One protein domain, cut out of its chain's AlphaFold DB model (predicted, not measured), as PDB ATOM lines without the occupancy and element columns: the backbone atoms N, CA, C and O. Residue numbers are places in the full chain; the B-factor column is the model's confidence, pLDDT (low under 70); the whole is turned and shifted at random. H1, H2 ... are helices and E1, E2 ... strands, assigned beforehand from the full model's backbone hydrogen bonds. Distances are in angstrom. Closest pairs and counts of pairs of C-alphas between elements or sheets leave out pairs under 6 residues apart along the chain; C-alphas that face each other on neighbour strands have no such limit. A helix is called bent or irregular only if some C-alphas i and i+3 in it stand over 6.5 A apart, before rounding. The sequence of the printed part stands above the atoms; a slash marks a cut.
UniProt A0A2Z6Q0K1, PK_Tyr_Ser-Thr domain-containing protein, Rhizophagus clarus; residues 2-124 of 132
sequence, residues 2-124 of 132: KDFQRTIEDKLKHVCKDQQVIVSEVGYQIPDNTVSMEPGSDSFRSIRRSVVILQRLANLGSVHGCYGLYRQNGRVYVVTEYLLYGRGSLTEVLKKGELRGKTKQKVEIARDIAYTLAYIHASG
ATOM      1  N   LYS A   2       2.025 -14.509   5.005       58.72
ATOM      2  CA  LYS A   2       1.900 -15.767   5.777       58.72
ATOM      3  C   LYS A   2       0.699 -16.636   5.362       58.72
ATOM      4  O   LYS A   2       0.848 -17.843   5.230       58.72
ATOM      5  N   ASP A   3      -0.449 -16.024   5.065       68.56
ATOM      6  CA  ASP A   3      -1.662 -16.762   4.657       68.56
ATOM      7  C   ASP A   3      -1.526 -17.419   3.280       68.56
ATOM      8  O   ASP A   3      -2.056 -18.501   3.031       68.56
ATOM      9  N   PHE A   4      -0.757 -16.793   2.388       68.81
ATOM     10  CA  PHE A   4      -0.474 -17.332   1.063       68.81
ATOM     11  C   PHE A   4       0.458 -18.543   1.132       68.81
ATOM     12  O   PHE A   4       0.170 -19.571   0.525       68.81
ATOM     13  N   GLN A   5       1.529 -18.450   1.923       69.00
ATOM     14  CA  GLN A   5       2.440 -19.569   2.145       69.00
ATOM     15  C   GLN A   5       1.707 -20.774   2.747       69.00
ATOM     16  O   GLN A   5       1.825 -21.873   2.216       69.00
ATOM     17  N   ARG A   6       0.854 -20.546   3.757       72.00
ATOM     18  CA  ARG A   6       0.003 -21.591   4.342       72.00
ATOM     19  C   ARG A   6      -0.941 -22.218   3.308       72.00
ATOM     20  O   ARG A   6      -1.091 -23.430   3.268       72.00
ATOM     21  N   THR A   7      -1.525 -21.404   2.427       73.69
ATOM     22  CA  THR A   7      -2.390 -21.893   1.338       73.69
ATOM     23  C   THR A   7      -1.625 -22.780   0.350       73.69
ATOM     24  O   THR A   7      -2.166 -23.778  -0.123       73.69
ATOM     25  N   ILE A   8      -0.378 -22.433   0.012       69.12
ATOM     26  CA  ILE A   8       0.465 -23.267  -0.852       69.12
ATOM     27  C   ILE A   8       0.879 -24.553  -0.138       69.12
ATOM     28  O   ILE A   8       0.772 -25.620  -0.734       69.12
ATOM     29  N   GLU A   9       1.308 -24.464   1.120       69.31
ATOM     30  CA  GLU A   9       1.650 -25.621   1.954       69.31
ATOM     31  C   GLU A   9       0.481 -26.608   2.033       69.31
ATOM     32  O   GLU A   9       0.664 -27.792   1.767       69.31
ATOM     33  N   ASP A  10      -0.737 -26.125   2.289       71.88
ATOM     34  CA  ASP A  10      -1.933 -26.969   2.341       71.88
ATOM     35  C   ASP A  10      -2.259 -27.616   0.987       71.88
ATOM     36  O   ASP A  10      -2.599 -28.797   0.940       71.88
ATOM     37  N   LYS A  11      -2.106 -26.887  -0.128       69.75
ATOM     38  CA  LYS A  11      -2.319 -27.437  -1.481       69.75
ATOM     39  C   LYS A  11      -1.247 -28.438  -1.903       69.75
ATOM     40  O   LYS A  11      -1.527 -29.329  -2.702       69.75
ATOM     41  N   LEU A  12      -0.026 -28.279  -1.403       67.12
ATOM     42  CA  LEU A  12       1.114 -29.115  -1.760       67.12
ATOM     43  C   LEU A  12       1.418 -30.199  -0.724       67.12
ATOM     44  O   LEU A  12       2.336 -30.974  -0.954       67.12
ATOM     45  N   LYS A  13       0.630 -30.345   0.350       65.31
ATOM     46  CA  LYS A  13       0.789 -31.410   1.362       65.31
ATOM     47  C   LYS A  13       0.977 -32.805   0.760       65.31
ATOM     48  O   LYS A  13       1.852 -33.551   1.187       65.31
ATOM     49  N   HIS A  14       0.208 -33.129  -0.279       63.47
ATOM     50  CA  HIS A  14       0.279 -34.423  -0.972       63.47
ATOM     51  C   HIS A  14       1.569 -34.615  -1.789       63.47
ATOM     52  O   HIS A  14       1.968 -35.744  -2.059       63.47
ATOM     53  N   VAL A  15       2.206 -33.516  -2.192       62.53
ATOM     54  CA  VAL A  15       3.416 -33.489  -3.027       62.53
ATOM     55  C   VAL A  15       4.672 -33.369  -2.161       62.53
ATOM     56  O   VAL A  15       5.677 -34.018  -2.434       62.53
ATOM     57  N   CYS A  16       4.605 -32.575  -1.093       58.34
ATOM     58  CA  CYS A  16       5.728 -32.222  -0.233       58.34
ATOM     59  C   CYS A  16       5.922 -33.166   0.963       58.34
ATOM     60  O   CYS A  16       6.841 -32.928   1.733       58.34
ATOM     61  N   LYS A  17       5.102 -34.217   1.137       64.12
ATOM     62  CA  LYS A  17       5.259 -35.259   2.183       64.12
ATOM     63  C   LYS A  17       5.626 -34.689   3.570       64.12
ATOM     64  O   LYS A  17       6.599 -35.120   4.182       64.12
ATOM     65  N   ASP A  18       4.880 -33.682   4.024       60.66
ATOM     66  CA  ASP A  18       5.074 -32.982   5.309       60.66
ATOM     67  C   ASP A  18       6.378 -32.163   5.462       60.66
ATOM     68  O   ASP A  18       6.689 -31.679   6.553       60.66
ATOM     69  N   GLN A  19       7.132 -31.935   4.383       62.88
ATOM     70  CA  GLN A  19       8.308 -31.060   4.388       62.88
ATOM     71  C   GLN A  19       7.904 -29.577   4.350       62.88
ATOM     72  O   GLN A  19       7.013 -29.175   3.599       62.88
ATOM     73  N   GLN A  20       8.594 -28.743   5.136       69.19
ATOM     74  CA  GLN A  20       8.445 -27.285   5.061       69.19
ATOM     75  C   GLN A  20       8.912 -26.774   3.690       69.19
ATOM     76  O   GLN A  20       9.888 -27.280   3.131       69.19
ATOM     77  N   VAL A  21       8.242 -25.748   3.160       70.19
ATOM     78  CA  VAL A  21       8.549 -25.171   1.841       70.19
ATOM     79  C   VAL A  21       8.817 -23.671   1.925       70.19
ATOM     80  O   VAL A  21       8.333 -22.976   2.817       70.19
ATOM     81  N   ILE A  22       9.586 -23.161   0.968       71.75
ATOM     82  CA  ILE A  22       9.768 -21.734   0.711       71.75
ATOM     83  C   ILE A  22       9.015 -21.396  -0.571       71.75
ATOM     84  O   ILE A  22       9.205 -22.031  -1.610       71.75
ATOM     85  N   VAL A  23       8.175 -20.366  -0.491       70.62
ATOM     86  CA  VAL A  23       7.479 -19.794  -1.640       70.62
ATOM     87  C   VAL A  23       8.140 -18.468  -1.981       70.62
ATOM     88  O   VAL A  23       7.977 -17.482  -1.263       70.62
ATOM     89  N   SER A  24       8.881 -18.448  -3.083       71.88
ATOM     90  CA  SER A  24       9.559 -17.247  -3.568       71.88
ATOM     91  C   SER A  24       8.781 -16.666  -4.740       71.88
ATOM     92  O   SER A  24       8.599 -17.336  -5.759       71.88
ATOM     93  N   GLU A  25       8.312 -15.424  -4.607       70.94
ATOM     94  CA  GLU A  25       7.761 -14.680  -5.744       70.94
ATOM     95  C   GLU A  25       8.873 -14.447  -6.761       70.94
ATOM     96  O   GLU A  25       9.935 -13.921  -6.425       70.94
ATOM     97  N   VAL A  26       8.628 -14.832  -8.007       68.25
ATOM     98  CA  VAL A  26       9.521 -14.506  -9.110       68.25
ATOM     99  C   VAL A  26       8.867 -13.358  -9.855       68.25
ATOM    100  O   VAL A  26       7.856 -13.541 -10.531       68.25
ATOM    101  N   GLY A  27       9.396 -12.154  -9.638       53.72
ATOM    102  CA  GLY A  27       8.777 -10.906 -10.068       53.72
ATOM    103  C   GLY A  27       8.588 -10.821 -11.582       53.72
ATOM    104  O   GLY A  27       9.494 -10.405 -12.294       53.72
ATOM    105  N   TYR A  28       7.385 -11.155 -12.048       54.56
ATOM    106  CA  TYR A  28       6.833 -10.719 -13.327       54.56
ATOM    107  C   TYR A  28       5.363 -10.383 -13.103       54.56
ATOM    108  O   TYR A  28       4.603 -11.215 -12.607       54.56
ATOM    109  N   GLN A  29       4.962  -9.166 -13.467       44.41
ATOM    110  CA  GLN A  29       3.552  -8.846 -13.654       44.41
ATOM    111  C   GLN A  29       3.126  -9.487 -14.974       44.41
ATOM    112  O   GLN A  29       3.544  -9.034 -16.037       44.41
ATOM    113  N   ILE A  30       2.349 -10.568 -14.914       48.84
ATOM    114  CA  ILE A  30       1.623 -11.066 -16.083       48.84
ATOM    115  C   ILE A  30       0.260 -10.365 -16.035       48.84
ATOM    116  O   ILE A  30      -0.506 -10.638 -15.112       48.84
ATOM    117  N   PRO A  31      -0.046  -9.423 -16.947       41.84
ATOM    118  CA  PRO A  31      -1.341  -8.760 -16.942       41.84
ATOM    119  C   PRO A  31      -2.448  -9.774 -17.250       41.84
ATOM    120  O   PRO A  31      -2.381 -10.478 -18.261       41.84
ATOM    121  N   ASP A  32      -3.481  -9.801 -16.404       45.44
ATOM    122  CA  ASP A  32      -4.586 -10.779 -16.416       45.44
ATOM    123  C   ASP A  32      -5.435 -10.791 -17.713       45.44
ATOM    124  O   ASP A  32      -6.275 -11.669 -17.889       45.44
ATOM    125  N   ASN A  33      -5.194  -9.876 -18.663       39.41
ATOM    126  CA  ASN A  33      -6.029  -9.678 -19.859       39.41
ATOM    127  C   ASN A  33      -5.395 -10.110 -21.198       39.41
ATOM    128  O   ASN A  33      -5.864  -9.692 -22.254       39.41
ATOM    129  N   THR A  34      -4.361 -10.954 -21.212       41.53
ATOM    130  CA  THR A  34      -3.805 -11.475 -22.480       41.53
ATOM    131  C   THR A  34      -4.165 -12.944 -22.697       41.53
ATOM    132  O   THR A  34      -3.467 -13.858 -22.274       41.53
ATOM    133  N   VAL A  35      -5.267 -13.166 -23.422       43.09
ATOM    134  CA  VAL A  35      -5.685 -14.476 -23.975       43.09
ATOM    135  C   VAL A  35      -4.773 -14.932 -25.133       43.09
ATOM    136  O   VAL A  35      -4.926 -16.026 -25.660       43.09
ATOM    137  N   SER A  36      -3.762 -14.151 -25.504       42.50
ATOM    138  CA  SER A  36      -2.757 -14.553 -26.484       42.50
ATOM    139  C   SER A  36      -1.384 -14.119 -25.993       42.50
ATOM    140  O   SER A  36      -1.026 -12.946 -26.079       42.50
ATOM    141  N   MET A  37      -0.632 -15.051 -25.408       43.25
ATOM    142  CA  MET A  37       0.807 -14.871 -25.261       43.25
ATOM    143  C   MET A  37       1.467 -15.406 -26.526       43.25
ATOM    144  O   MET A  37       1.611 -16.617 -26.694       43.25
ATOM    145  N   GLU A  38       1.908 -14.485 -27.377       39.19
ATOM    146  CA  GLU A  38       3.055 -14.729 -28.248       39.19
ATOM    147  C   GLU A  38       4.214 -15.300 -27.394       39.19
ATOM    148  O   GLU A  38       4.394 -14.860 -26.249       39.19
ATOM    149  N   PRO A  39       5.012 -16.266 -27.886       42.62
ATOM    150  CA  PRO A  39       5.981 -17.046 -27.097       42.62
ATOM    151  C   PRO A  39       7.219 -16.269 -26.589       42.62
ATOM    152  O   PRO A  39       8.262 -16.879 -26.357       42.62
ATOM    153  N   GLY A  40       7.128 -14.947 -26.426       43.78
ATOM    154  CA  GLY A  40       8.250 -14.006 -26.413       43.78
ATOM    155  C   GLY A  40       8.573 -13.299 -25.092       43.78
ATOM    156  O   GLY A  40       9.136 -12.213 -25.133       43.78
ATOM    157  N   SER A  41       8.274 -13.860 -23.915       52.19
ATOM    158  CA  SER A  41       9.038 -13.464 -22.719       52.19
ATOM    159  C   SER A  41      10.060 -14.550 -22.399       52.19
ATOM    160  O   SER A  41       9.790 -15.528 -21.696       52.19
ATOM    161  N   ASP A  42      11.263 -14.387 -22.952       57.38
ATOM    162  CA  ASP A  42      12.416 -15.271 -22.726       57.38
ATOM    163  C   ASP A  42      12.648 -15.559 -21.235       57.38
ATOM    164  O   ASP A  42      13.110 -16.634 -20.852       57.38
ATOM    165  N   SER A  43      12.228 -14.635 -20.372       62.19
ATOM    166  CA  SER A  43      12.234 -14.742 -18.919       62.19
ATOM    167  C   SER A  43      11.338 -15.853 -18.352       62.19
ATOM    168  O   SER A  43      11.827 -16.674 -17.574       62.19
ATOM    169  N   PHE A  44      10.057 -15.952 -18.732       66.50
ATOM    170  CA  PHE A  44       9.178 -17.010 -18.205       66.50
ATOM    171  C   PHE A  44       9.593 -18.389 -18.731       66.50
ATOM    172  O   PHE A  44       9.600 -19.376 -17.987       66.50
ATOM    173  N   ARG A  45      10.004 -18.453 -20.006       68.81
ATOM    174  CA  ARG A  45      10.575 -19.663 -20.613       68.81
ATOM    175  C   ARG A  45      11.856 -20.089 -19.883       68.81
ATOM    176  O   ARG A  45      11.998 -21.269 -19.568       68.81
ATOM    177  N   SER A  46      12.733 -19.144 -19.545       69.56
ATOM    178  CA  SER A  46      13.957 -19.383 -18.767       69.56
ATOM    179  C   SER A  46      13.662 -19.912 -17.359       69.56
ATOM    180  O   SER A  46      14.238 -20.912 -16.941       69.56
ATOM    181  N   ILE A  47      12.686 -19.344 -16.649       73.38
ATOM    182  CA  ILE A  47      12.309 -19.807 -15.301       73.38
ATOM    183  C   ILE A  47      11.715 -21.204 -15.330       73.38
ATOM    184  O   ILE A  47      12.074 -22.047 -14.510       73.38
ATOM    185  N   ARG A  48      10.837 -21.481 -16.297       74.50
ATOM    186  CA  ARG A  48      10.287 -22.822 -16.477       74.50
ATOM    187  C   ARG A  48      11.399 -23.835 -16.752       74.50
ATOM    188  O   ARG A  48      11.375 -24.912 -16.165       74.50
ATOM    189  N   ARG A  49      12.389 -23.484 -17.585       73.69
ATOM    190  CA  ARG A  49      13.579 -24.319 -17.819       73.69
ATOM    191  C   ARG A  49      14.361 -24.550 -16.522       73.69
ATOM    192  O   ARG A  49      14.629 -25.701 -16.190       73.69
ATOM    193  N   SER A  50      14.647 -23.498 -15.757       75.12
ATOM    194  CA  SER A  50      15.352 -23.592 -14.469       75.12
ATOM    195  C   SER A  50      14.621 -24.483 -13.462       75.12
ATOM    196  O   SER A  50      15.243 -25.330 -12.831       75.12
ATOM    197  N   VAL A  51      13.295 -24.366 -13.353       78.31
ATOM    198  CA  VAL A  51      12.481 -25.213 -12.465       78.31
ATOM    199  C   VAL A  51      12.509 -26.678 -12.890       78.31
ATOM    200  O   VAL A  51      12.670 -27.547 -12.040       78.31
ATOM    201  N   VAL A  52      12.415 -26.967 -14.192       78.38
ATOM    202  CA  VAL A  52      12.500 -28.346 -14.704       78.38
ATOM    203  C   VAL A  52      13.868 -28.963 -14.407       78.38
ATOM    204  O   VAL A  52      13.945 -30.125 -14.013       78.38
ATOM    205  N   ILE A  53      14.949 -28.196 -14.560       76.06
ATOM    206  CA  ILE A  53      16.303 -28.649 -14.217       76.06
ATOM    207  C   ILE A  53      16.396 -28.951 -12.720       76.06
ATOM    208  O   ILE A  53      16.834 -30.037 -12.346       76.06
ATOM    209  N   LEU A  54      15.930 -28.036 -11.866       76.81
ATOM    210  CA  LEU A  54      15.956 -28.224 -10.415       76.81
ATOM    211  C   LEU A  54      15.114 -29.428  -9.971       76.81
ATOM    212  O   LEU A  54      15.566 -30.197  -9.130       76.81
ATOM    213  N   GLN A  55      13.939 -29.648 -10.566       77.81
ATOM    214  CA  GLN A  55      13.112 -30.835 -10.318       77.81
ATOM    215  C   GLN A  55      13.839 -32.133 -10.687       77.81
ATOM    216  O   GLN A  55      13.832 -33.090  -9.915       77.81
ATOM    217  N   ARG A  56      14.501 -32.170 -11.852       75.19
ATOM    218  CA  ARG A  56      15.284 -33.341 -12.277       75.19
ATOM    219  C   ARG A  56      16.433 -33.618 -11.314       75.19
ATOM    220  O   ARG A  56      16.617 -34.760 -10.914       75.19
ATOM    221  N   LEU A  57      17.169 -32.586 -10.915       74.38
ATOM    222  CA  LEU A  57      18.292 -32.744  -9.996       74.38
ATOM    223  C   LEU A  57      17.850 -33.110  -8.565       74.38
ATOM    224  O   LEU A  57      18.549 -33.867  -7.890       74.38
ATOM    225  N   ALA A  58      16.688 -32.627  -8.116       73.94
ATOM    226  CA  ALA A  58      16.087 -33.009  -6.838       73.94
ATOM    227  C   ALA A  58      15.663 -34.486  -6.818       73.94
ATOM    228  O   ALA A  58      15.942 -35.190  -5.851       73.94
ATOM    229  N   ASN A  59      15.071 -34.990  -7.908       69.06
ATOM    230  CA  ASN A  59      14.724 -36.414  -8.043       69.06
ATOM    231  C   ASN A  59      15.953 -37.334  -7.997       69.06
ATOM    232  O   ASN A  59      15.840 -38.506  -7.652       69.06
ATOM    233  N   LEU A  60      17.121 -36.796  -8.339       68.62
ATOM    234  CA  LEU A  60      18.407 -37.480  -8.265       68.62
ATOM    235  C   LEU A  60      19.092 -37.329  -6.891       68.62
ATOM    236  O   LEU A  60      20.221 -37.783  -6.717       68.62
ATOM    237  N   GLY A  61      18.450 -36.665  -5.922       64.56
ATOM    238  CA  GLY A  61      18.956 -36.476  -4.557       64.56
ATOM    239  C   GLY A  61      20.157 -35.533  -4.436       64.56
ATOM    240  O   GLY A  61      20.825 -35.525  -3.406       64.56
ATOM    241  N   SER A  62      20.461 -34.759  -5.484       60.16
ATOM    242  CA  SER A  62      21.725 -34.011  -5.602       60.16
ATOM    243  C   SER A  62      21.611 -32.517  -5.270       60.16
ATOM    244  O   SER A  62      22.621 -31.844  -5.071       60.16
ATOM    245  N   VAL A  63      20.389 -31.988  -5.194       65.75
ATOM    246  CA  VAL A  63      20.062 -30.621  -4.751       65.75
ATOM    247  C   VAL A  63      18.711 -30.634  -4.048       65.75
ATOM    248  O   VAL A  63      17.935 -31.576  -4.194       65.75
ATOM    249  N   HIS A  64      18.437 -29.579  -3.285       69.44
ATOM    250  CA  HIS A  64      17.183 -29.412  -2.554       69.44
ATOM    251  C   HIS A  64      15.957 -29.466  -3.461       69.44
ATOM    252  O   HIS A  64      16.011 -29.072  -4.631       69.44
ATOM    253  N   GLY A  65      14.844 -29.921  -2.884       69.56
ATOM    254  CA  GLY A  65      13.588 -30.090  -3.594       69.56
ATOM    255  C   GLY A  65      13.137 -28.806  -4.285       69.56
ATOM    256  O   GLY A  65      12.977 -27.763  -3.652       69.56
ATOM    257  N   CYS A  66      12.881 -28.874  -5.588       76.12
ATOM    258  CA  CYS A  66      12.055 -27.892  -6.278       76.12
ATOM    259  C   CYS A  66      10.717 -28.556  -6.584       76.12
ATOM    260  O   CYS A  66      10.676 -29.560  -7.287       76.12
ATOM    261  N   TYR A  67       9.627 -28.016  -6.045       73.38
ATOM    262  CA  TYR A  67       8.296 -28.605  -6.197       73.38
ATOM    263  C   TYR A  67       7.577 -28.082  -7.438       73.38
ATOM    264  O   TYR A  67       6.778 -28.802  -8.031       73.38
ATOM    265  N   GLY A  68       7.912 -26.873  -7.900       77.94
ATOM    266  CA  GLY A  68       7.452 -26.366  -9.191       77.94
ATOM    267  C   GLY A  68       7.131 -24.877  -9.205       77.94
ATOM    268  O   GLY A  68       7.580 -24.109  -8.354       77.94
ATOM    269  N   LEU A  69       6.339 -24.484 -10.206       81.06
ATOM    270  CA  LEU A  69       5.798 -23.136 -10.357       81.06
ATOM    271  C   LEU A  69       4.346 -23.081  -9.888       81.06
ATOM    272  O   LEU A  69       3.547 -23.949 -10.232       81.06
ATOM    273  N   TYR A  70       3.992 -22.016  -9.180       78.31
ATOM    274  CA  TYR A  70       2.625 -21.713  -8.777       78.31
ATOM    275  C   TYR A  70       2.231 -20.319  -9.268       78.31
ATOM    276  O   TYR A  70       3.051 -19.404  -9.267       78.31
ATOM    277  N   ARG A  71       0.982 -20.143  -9.706       75.75
ATOM    278  CA  ARG A  71       0.456 -18.846 -10.152       75.75
ATOM    279  C   ARG A  71      -0.693 -18.398  -9.257       75.75
ATOM    280  O   ARG A  71      -1.590 -19.188  -8.972       75.75
ATOM    281  N   GLN A  72      -0.677 -17.134  -8.843       73.69
ATOM    282  CA  GLN A  72      -1.788 -16.503  -8.128       73.69
ATOM    283  C   GLN A  72      -1.816 -15.002  -8.410       73.69
ATOM    284  O   GLN A  72      -0.771 -14.364  -8.343       73.69
ATOM    285  N   ASN A  73      -2.997 -14.436  -8.680       77.44
ATOM    286  CA  ASN A  73      -3.213 -12.989  -8.845       77.44
ATOM    287  C   ASN A  73      -2.226 -12.334  -9.839       77.44
ATOM    288  O   ASN A  73      -1.533 -11.381  -9.485       77.44
ATOM    289  N   GLY A  74      -2.075 -12.916 -11.035       71.19
ATOM    290  CA  GLY A  74      -1.145 -12.430 -12.067       71.19
ATOM    291  C   GLY A  74       0.351 -12.610 -11.758       71.19
ATOM    292  O   GLY A  74       1.199 -12.192 -12.547       71.19
ATOM    293  N   ARG A  75       0.705 -13.236 -10.626       73.19
ATOM    294  CA  ARG A  75       2.091 -13.439 -10.175       73.19
ATOM    295  C   ARG A  75       2.515 -14.895 -10.283       73.19
ATOM    296  O   ARG A  75       1.700 -15.814 -10.156       73.19
ATOM    297  N   VAL A  76       3.813 -15.098 -10.492       75.50
ATOM    298  CA  VAL A  76       4.458 -16.412 -10.581       75.50
ATOM    299  C   VAL A  76       5.338 -16.625  -9.355       75.50
ATOM    300  O   VAL A  76       6.100 -15.751  -8.960       75.50
ATOM    301  N   TYR A  77       5.264 -17.818  -8.781       78.81
ATOM    302  CA  TYR A  77       6.018 -18.231  -7.608       78.81
ATOM    303  C   TYR A  77       6.777 -19.517  -7.914       78.81
ATOM    304  O   TYR A  77       6.239 -20.408  -8.570       78.81
ATOM    305  N   VAL A  78       8.008 -19.630  -7.421       81.12
ATOM    306  CA  VAL A  78       8.750 -20.895  -7.378       81.12
ATOM    307  C   VAL A  78       8.631 -21.448  -5.968       81.12
ATOM    308  O   VAL A  78       8.872 -20.736  -4.991       81.12
ATOM    309  N   VAL A  79       8.254 -22.719  -5.876       80.19
ATOM    310  CA  VAL A  79       8.136 -23.428  -4.606       80.19
ATOM    311  C   VAL A  79       9.303 -24.392  -4.471       80.19
ATOM    312  O   VAL A  79       9.488 -25.279  -5.308       80.19
ATOM    313  N   THR A  80      10.093 -24.219  -3.418       78.31
ATOM    314  CA  THR A  80      11.238 -25.076  -3.096       78.31
ATOM    315  C   THR A  80      11.133 -25.611  -1.680       78.31
ATOM    316  O   THR A  80      10.369 -25.107  -0.863       78.31
ATOM    317  N   GLU A  81      11.915 -26.631  -1.371       75.31
ATOM    318  CA  GLU A  81      12.113 -27.129  -0.019       75.31
ATOM    319  C   GLU A  81      12.681 -26.034   0.887       75.31
ATOM    320  O   GLU A  81      13.492 -25.201   0.469       75.31
ATOM    321  N   TYR A  82      12.216 -26.022   2.134       71.00
ATOM    322  CA  TYR A  82      12.781 -25.179   3.167       71.00
ATOM    323  C   TYR A  82      14.113 -25.756   3.620       71.00
ATOM    324  O   TYR A  82      14.204 -26.866   4.143       71.00
ATOM    325  N   LEU A  83      15.160 -24.954   3.467       65.38
ATOM    326  CA  LEU A  83      16.463 -25.298   3.994       65.38
ATOM    327  C   LEU A  83      16.463 -25.173   5.515       65.38
ATOM    328  O   LEU A  83      16.549 -24.066   6.047       65.38
ATOM    329  N   LEU A  84      16.433 -26.327   6.192       51.91
ATOM    330  CA  LEU A  84      16.361 -26.520   7.652       51.91
ATOM    331  C   LEU A  84      17.378 -25.722   8.489       51.91
ATOM    332  O   LEU A  84      17.247 -25.665   9.708       51.91
ATOM    333  N   TYR A  85      18.362 -25.069   7.873       53.81
ATOM    334  CA  TYR A  85      19.337 -24.258   8.592       53.81
ATOM    335  C   TYR A  85      19.069 -22.757   8.596       53.81
ATOM    336  O   TYR A  85      19.748 -22.070   9.350       53.81
ATOM    337  N   GLY A  86      18.109 -22.222   7.828       53.09
ATOM    338  CA  GLY A  86      17.655 -20.828   7.973       53.09
ATOM    339  C   GLY A  86      18.749 -19.743   7.906       53.09
ATOM    340  O   GLY A  86      18.491 -18.592   8.250       53.09
ATOM    341  N   ARG A  87      19.980 -20.076   7.484       60.47
ATOM    342  CA  ARG A  87      21.137 -19.163   7.522       60.47
ATOM    343  C   ARG A  87      21.225 -18.240   6.309       60.47
ATOM    344  O   ARG A  87      22.129 -17.409   6.241       60.47
ATOM    345  N   GLY A  88      20.274 -18.362   5.385       68.06
ATOM    346  CA  GLY A  88      20.283 -17.646   4.119       68.06
ATOM    347  C   GLY A  88      21.331 -18.201   3.158       68.06
ATOM    348  O   GLY A  88      21.752 -19.354   3.248       68.06
ATOM    349  N   SER A  89      21.736 -17.370   2.208       79.00
ATOM    350  CA  SER A  89      22.749 -17.704   1.211       79.00
ATOM    351  C   SER A  89      24.131 -17.915   1.844       79.00
ATOM    352  O   SER A  89      24.488 -17.275   2.835       79.00
ATOM    353  N   LEU A  90      24.974 -18.747   1.220       83.62
ATOM    354  CA  LEU A  90      26.373 -18.912   1.646       83.62
ATOM    355  C   LEU A  90      27.116 -17.562   1.695       83.62
ATOM    356  O   LEU A  90      27.937 -17.339   2.580       83.62
ATOM    357  N   THR A  91      26.780 -16.631   0.797       83.00
ATOM    358  CA  THR A  91      27.300 -15.257   0.797       83.00
ATOM    359  C   THR A  91      26.996 -14.520   2.100       83.00
ATOM    360  O   THR A  91      27.880 -13.870   2.655       83.00
ATOM    361  N   GLU A  92      25.768 -14.610   2.612       83.56
ATOM    362  CA  GLU A  92      25.385 -13.976   3.879       83.56
ATOM    363  C   GLU A  92      26.103 -14.621   5.063       83.56
ATOM    364  O   GLU A  92      26.632 -13.905   5.914       83.56
ATOM    365  N   VAL A  93      26.197 -15.952   5.079       84.44
ATOM    366  CA  VAL A  93      26.948 -16.708   6.094       84.44
ATOM    367  C   VAL A  93      28.418 -16.277   6.128       84.44
ATOM    368  O   VAL A  93      28.993 -16.065   7.200       84.44
ATOM    369  N   LEU A  94      29.031 -16.104   4.954       85.12
ATOM    370  CA  LEU A  94      30.410 -15.636   4.822       85.12
ATOM    371  C   LEU A  94      30.565 -14.183   5.289       85.12
ATOM    372  O   LEU A  94      31.483 -13.896   6.058       85.12
ATOM    373  N   LYS A  95      29.657 -13.282   4.886       87.62
ATOM    374  CA  LYS A  95      29.669 -11.862   5.287       87.62
ATOM    375  C   LYS A  95      29.502 -11.673   6.795       87.62
ATOM    376  O   LYS A  95      30.185 -10.837   7.375       87.62
ATOM    377  N   LYS A  96      28.645 -12.470   7.440       88.25
ATOM    378  CA  LYS A  96      28.441 -12.458   8.901       88.25
ATOM    379  C   LYS A  96      29.629 -13.026   9.684       88.25
ATOM    380  O   LYS A  96      29.632 -12.991  10.910       88.25
ATOM    381  N   GLY A  97      30.641 -13.567   9.000       86.25
ATOM    382  CA  GLY A  97      31.827 -14.129   9.638       86.25
ATOM    383  C   GLY A  97      31.573 -15.453  10.364       86.25
ATOM    384  O   GLY A  97      32.433 -15.904  11.115       86.25
ATOM    385  N   GLU A  98      30.444 -16.126  10.122       86.25
ATOM    386  CA  GLU A  98      30.049 -17.346  10.848       86.25
ATOM    387  C   GLU A  98      30.985 -18.547  10.602       86.25
ATOM    388  O   GLU A  98      30.995 -19.516  11.374       86.25
ATOM    389  N   LEU A  99      31.785 -18.475   9.533       87.62
ATOM    390  CA  LEU A  99      32.812 -19.451   9.165       87.62
ATOM    391  C   LEU A  99      34.242 -18.977   9.489       87.62
ATOM    392  O   LEU A  99      35.213 -19.622   9.085       87.62
ATOM    393  N   ARG A 100      34.428 -17.850  10.191       91.31
ATOM    394  CA  ARG A 100      35.770 -17.367  10.560       91.31
ATOM    395  C   ARG A 100      36.461 -18.393  11.468       91.31
ATOM    396  O   ARG A 100      35.864 -18.883  12.417       91.31
ATOM    397  N   GLY A 101      37.697 -18.770  11.133       91.31
ATOM    398  CA  GLY A 101      38.461 -19.801  11.855       91.31
ATOM    399  C   GLY A 101      38.029 -21.258  11.618       91.31
ATOM    400  O   GLY A 101      38.703 -22.167  12.089       91.31
ATOM    401  N   LYS A 102      36.956 -21.523  10.857       91.75
ATOM    402  CA  LYS A 102      36.426 -22.883  10.630       91.75
ATOM    403  C   LYS A 102      36.940 -23.512   9.331       91.75
ATOM    404  O   LYS A 102      36.163 -23.820   8.433       91.75
ATOM    405  N   THR A 103      38.257 -23.685   9.203       93.31
ATOM    406  CA  THR A 103      38.892 -24.152   7.952       93.31
ATOM    407  C   THR A 103      38.362 -25.507   7.481       93.31
ATOM    408  O   THR A 103      38.002 -25.633   6.314       93.31
ATOM    409  N   LYS A 104      38.223 -26.491   8.382       93.75
ATOM    410  CA  LYS A 104      37.677 -27.818   8.045       93.75
ATOM    411  C   LYS A 104      36.275 -27.724   7.428       93.75
ATOM    412  O   LYS A 104      36.044 -28.265   6.354       93.75
ATOM    413  N   GLN A 105      35.388 -26.948   8.051       89.25
ATOM    414  CA  GLN A 105      34.016 -26.767   7.571       89.25
ATOM    415  C   GLN A 105      33.965 -26.077   6.199       89.25
ATOM    416  O   GLN A 105      33.135 -26.420   5.365       89.25
ATOM    417  N   LYS A 106      34.868 -25.124   5.924       90.56
ATOM    418  CA  LYS A 106      34.967 -24.500   4.592       90.56
ATOM    419  C   LYS A 106      35.380 -25.501   3.514       90.56
ATOM    420  O   LYS A 106      34.845 -25.439   2.413       90.56
ATOM    421  N   VAL A 107      36.320 -26.398   3.825       92.19
ATOM    422  CA  VAL A 107      36.771 -27.447   2.896       92.19
ATOM    423  C   VAL A 107      35.639 -28.429   2.609       92.19
ATOM    424  O   VAL A 107      35.429 -28.774   1.453       92.19
ATOM    425  N   GLU A 108      34.881 -28.830   3.629       88.50
ATOM    426  CA  GLU A 108      33.705 -29.694   3.464       88.50
ATOM    427  C   GLU A 108      32.650 -29.033   2.569       88.50
ATOM    428  O   GLU A 108      32.267 -29.622   1.565       88.50
ATOM    429  N   ILE A 109      32.283 -27.773   2.836       87.81
ATOM    430  CA  ILE A 109      31.340 -27.016   1.992       87.81
ATOM    431  C   ILE A 109      31.834 -26.934   0.541       87.81
ATOM    432  O   ILE A 109      31.070 -27.179  -0.389       87.81
ATOM    433  N   ALA A 110      33.107 -26.590   0.327       88.94
ATOM    434  CA  ALA A 110      33.671 -26.473  -1.016       88.94
ATOM    435  C   ALA A 110      33.671 -27.815  -1.759       88.94
ATOM    436  O   ALA A 110      33.333 -27.867  -2.941       88.94
ATOM    437  N   ARG A 111      34.022 -28.900  -1.063       89.69
ATOM    438  CA  ARG A 111      34.011 -30.258  -1.603       89.69
ATOM    439  C   ARG A 111      32.600 -30.690  -1.989       89.69
ATOM    440  O   ARG A 111      32.417 -31.216  -3.080       89.69
ATOM    441  N   ASP A 112      31.619 -30.451  -1.127       84.19
ATOM    442  CA  ASP A 112      30.235 -30.849  -1.377       84.19
ATOM    443  C   ASP A 112      29.657 -30.062  -2.570       84.19
ATOM    444  O   ASP A 112      29.067 -30.660  -3.469       84.19
ATOM    445  N   ILE A 113      29.943 -28.754  -2.674       85.44
ATOM    446  CA  ILE A 113      29.606 -27.943  -3.861       85.44
ATOM    447  C   ILE A 113      30.267 -28.508  -5.125       85.44
ATOM    448  O   ILE A 113      29.607 -28.649  -6.154       85.44
ATOM    449  N   ALA A 114      31.560 -28.837  -5.067       85.44
ATOM    450  CA  ALA A 114      32.288 -29.374  -6.213       85.44
ATOM    451  C   ALA A 114      31.718 -30.723  -6.679       85.44
ATOM    452  O   ALA A 114      31.548 -30.924  -7.882       85.44
ATOM    453  N   TYR A 115      31.364 -31.619  -5.753       82.81
ATOM    454  CA  TYR A 115      30.719 -32.888  -6.091       82.81
ATOM    455  C   TYR A 115      29.348 -32.686  -6.729       82.81
ATOM    456  O   TYR A 115      29.072 -33.303  -7.757       82.81
ATOM    457  N   THR A 116      28.514 -31.796  -6.186       79.50
ATOM    458  CA  THR A 116      27.217 -31.478  -6.794       79.50
ATOM    459  C   THR A 116      27.390 -30.900  -8.202       79.50
ATOM    460  O   THR A 116      26.667 -31.294  -9.113       79.50
ATOM    461  N   LEU A 117      28.371 -30.020  -8.430       81.31
ATOM    462  CA  LEU A 117      28.656 -29.474  -9.764       81.31
ATOM    463  C   LEU A 117      29.144 -30.546 -10.745       81.31
ATOM    464  O   LEU A 117      28.688 -30.580 -11.888       81.31
ATOM    465  N   ALA A 118      30.033 -31.437 -10.303       81.06
ATOM    466  CA  ALA A 118      30.496 -32.564 -11.107       81.06
ATOM    467  C   ALA A 118      29.338 -33.508 -11.466       81.06
ATOM    468  O   ALA A 118      29.236 -33.950 -12.609       81.06
ATOM    469  N   TYR A 119      28.430 -33.758 -10.521       76.94
ATOM    470  CA  TYR A 119      27.226 -34.548 -10.753       76.94
ATOM    471  C   TYR A 119      26.289 -33.888 -11.770       76.94
ATOM    472  O   TYR A 119      25.857 -34.537 -12.721       76.94
ATOM    473  N   ILE A 120      26.009 -32.588 -11.615       75.31
ATOM    474  CA  ILE A 120      25.196 -31.820 -12.571       75.31
ATOM    475  C   ILE A 120      25.809 -31.914 -13.970       75.31
ATOM    476  O   ILE A 120      25.097 -32.219 -14.924       75.31
ATOM    477  N   HIS A 121      27.123 -31.721 -14.091       77.75
ATOM    478  CA  HIS A 121      27.826 -31.839 -15.365       77.75
ATOM    479  C   HIS A 121      27.699 -33.247 -15.972       77.75
ATOM    480  O   HIS A 121      27.318 -33.383 -17.133       77.75
ATOM    481  N   ALA A 122      27.946 -34.294 -15.180       78.50
ATOM    482  CA  ALA A 122      27.865 -35.686 -15.624       78.50
ATOM    483  C   ALA A 122      26.435 -36.133 -15.975       78.50
ATOM    484  O   ALA A 122      26.254 -36.998 -16.828       78.50
ATOM    485  N   SER A 123      25.416 -35.541 -15.347       71.31
ATOM    486  CA  SER A 123      24.011 -35.890 -15.583       71.31
ATOM    487  C   SER A 123      23.519 -35.549 -16.994       71.31
ATOM    488  O   SER A 123      22.433 -35.978 -17.383       71.31
ATOM    489  N   GLY A 124      24.272 -34.746 -17.758       68.88
ATOM    490  CA  GLY A 124      23.854 -34.282 -19.081       68.88
ATOM    491  C   GLY A 124      22.585 -33.420 -19.051       68.88
ATOM    492  O   GLY A 124      21.995 -33.159 -20.101       68.88
TER     493      GLY A 124
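What this domain is: This is residues 2 to 124 of the 132 residues of the protein "PK_Tyr_Ser-Thr domain-containing protein" of Rhizophagus clarus (UniProt A0A2Z6Q0K1). A small, strongly twisted sheet of three strands lies between two helices, H1 over one face and H2 over the other, while H3 and H4 lie away from the sheet and apart from each other. H4 slants back until its later residues come near H2, and residues 34 to 42, of which 42 belongs to H2, stick out from the body, as do residues 100 to 105, of which 103 to 105 belong to H4. The printed part has 123 residues, with four named helices and three named strands in the order H1 E1 H2 E2 E3 H3 H4; the sheet runs E1 E3 E2, all antiparallel, and the class is mixed, helices and strands. The whole is loose, with a radius of gyration of the C-alphas of 17.5 A, and elongated, spanning 56 by 36 by 30 A.

How they stand to each other: H1, residues 2 to 16, is on the sheet of E1, residues 21 to 26, E3, residues 75 to 81, and E2, residues 66 to 72. Its height over the sheet is 8.7 A, and its closest C-alphas to E1 are those of Gln 5 and Val 23, 6.3 A. It lies over E2 and only just over E1 and E3, with 3 of its C-alphas falling on each of these two, and runs slantwise to the strands, at 43 degrees to E2 on the local plane. E1 and E3 are antiparallel, with N 22 and O 80 2.8 A apart, within hydrogen-bond range. H2, residues 42 to 59, is on the opposite face to H1 at a height over the sheet of 8.6 A. It lies over E3 and E2 and runs along the strands, at 6 degrees to E2 on the local plane; its closest C-alphas to E2 are those of Gln 55 and Cys 66, 5.1 A. E1, H2 and E2 make a split strand-helix-strand unit, two strands running the same way with E3 between them, and its crossover is right-handed. E2 and E3 form a hairpin, antiparallel, with N 70 and O 77 2.8 A apart, within hydrogen-bond range. H3, residues 90 to 95, and H4, residues 103 to 122, are apart and not on the sheet. H4 is close to H2 but not clearly touching, about perpendicular at 73 degrees; their closest C-alphas are those of Leu 57 and Ile 120, 7.4 A. Every O i to N i+4 pair is within hydrogen-bond range in H2, H3 and H4; in H1 it is 9 of 11.

Where its parts are: H1 begins at C-alpha 2, (1.900, -15.767, 5.777), and is 17.9 A long; it is irregular, with C-alphas 11 and 14 7.5 A apart. H2 is 25.8 A long, E3 19.8 A and E2 18.0 A. H4 is 28.5 A long and ends at C-alpha 122, (27.865, -35.686, -15.624).

The domain as a whole: The two C-alphas farthest apart are those of Val 35 and Gly 101, 57.1 A. The printed part has no cut, and E1 to H2 is a long link of 15 residues. Mean pLDDT of the printed part is 71.3; 51 residues are under 70, among them 26 to 46.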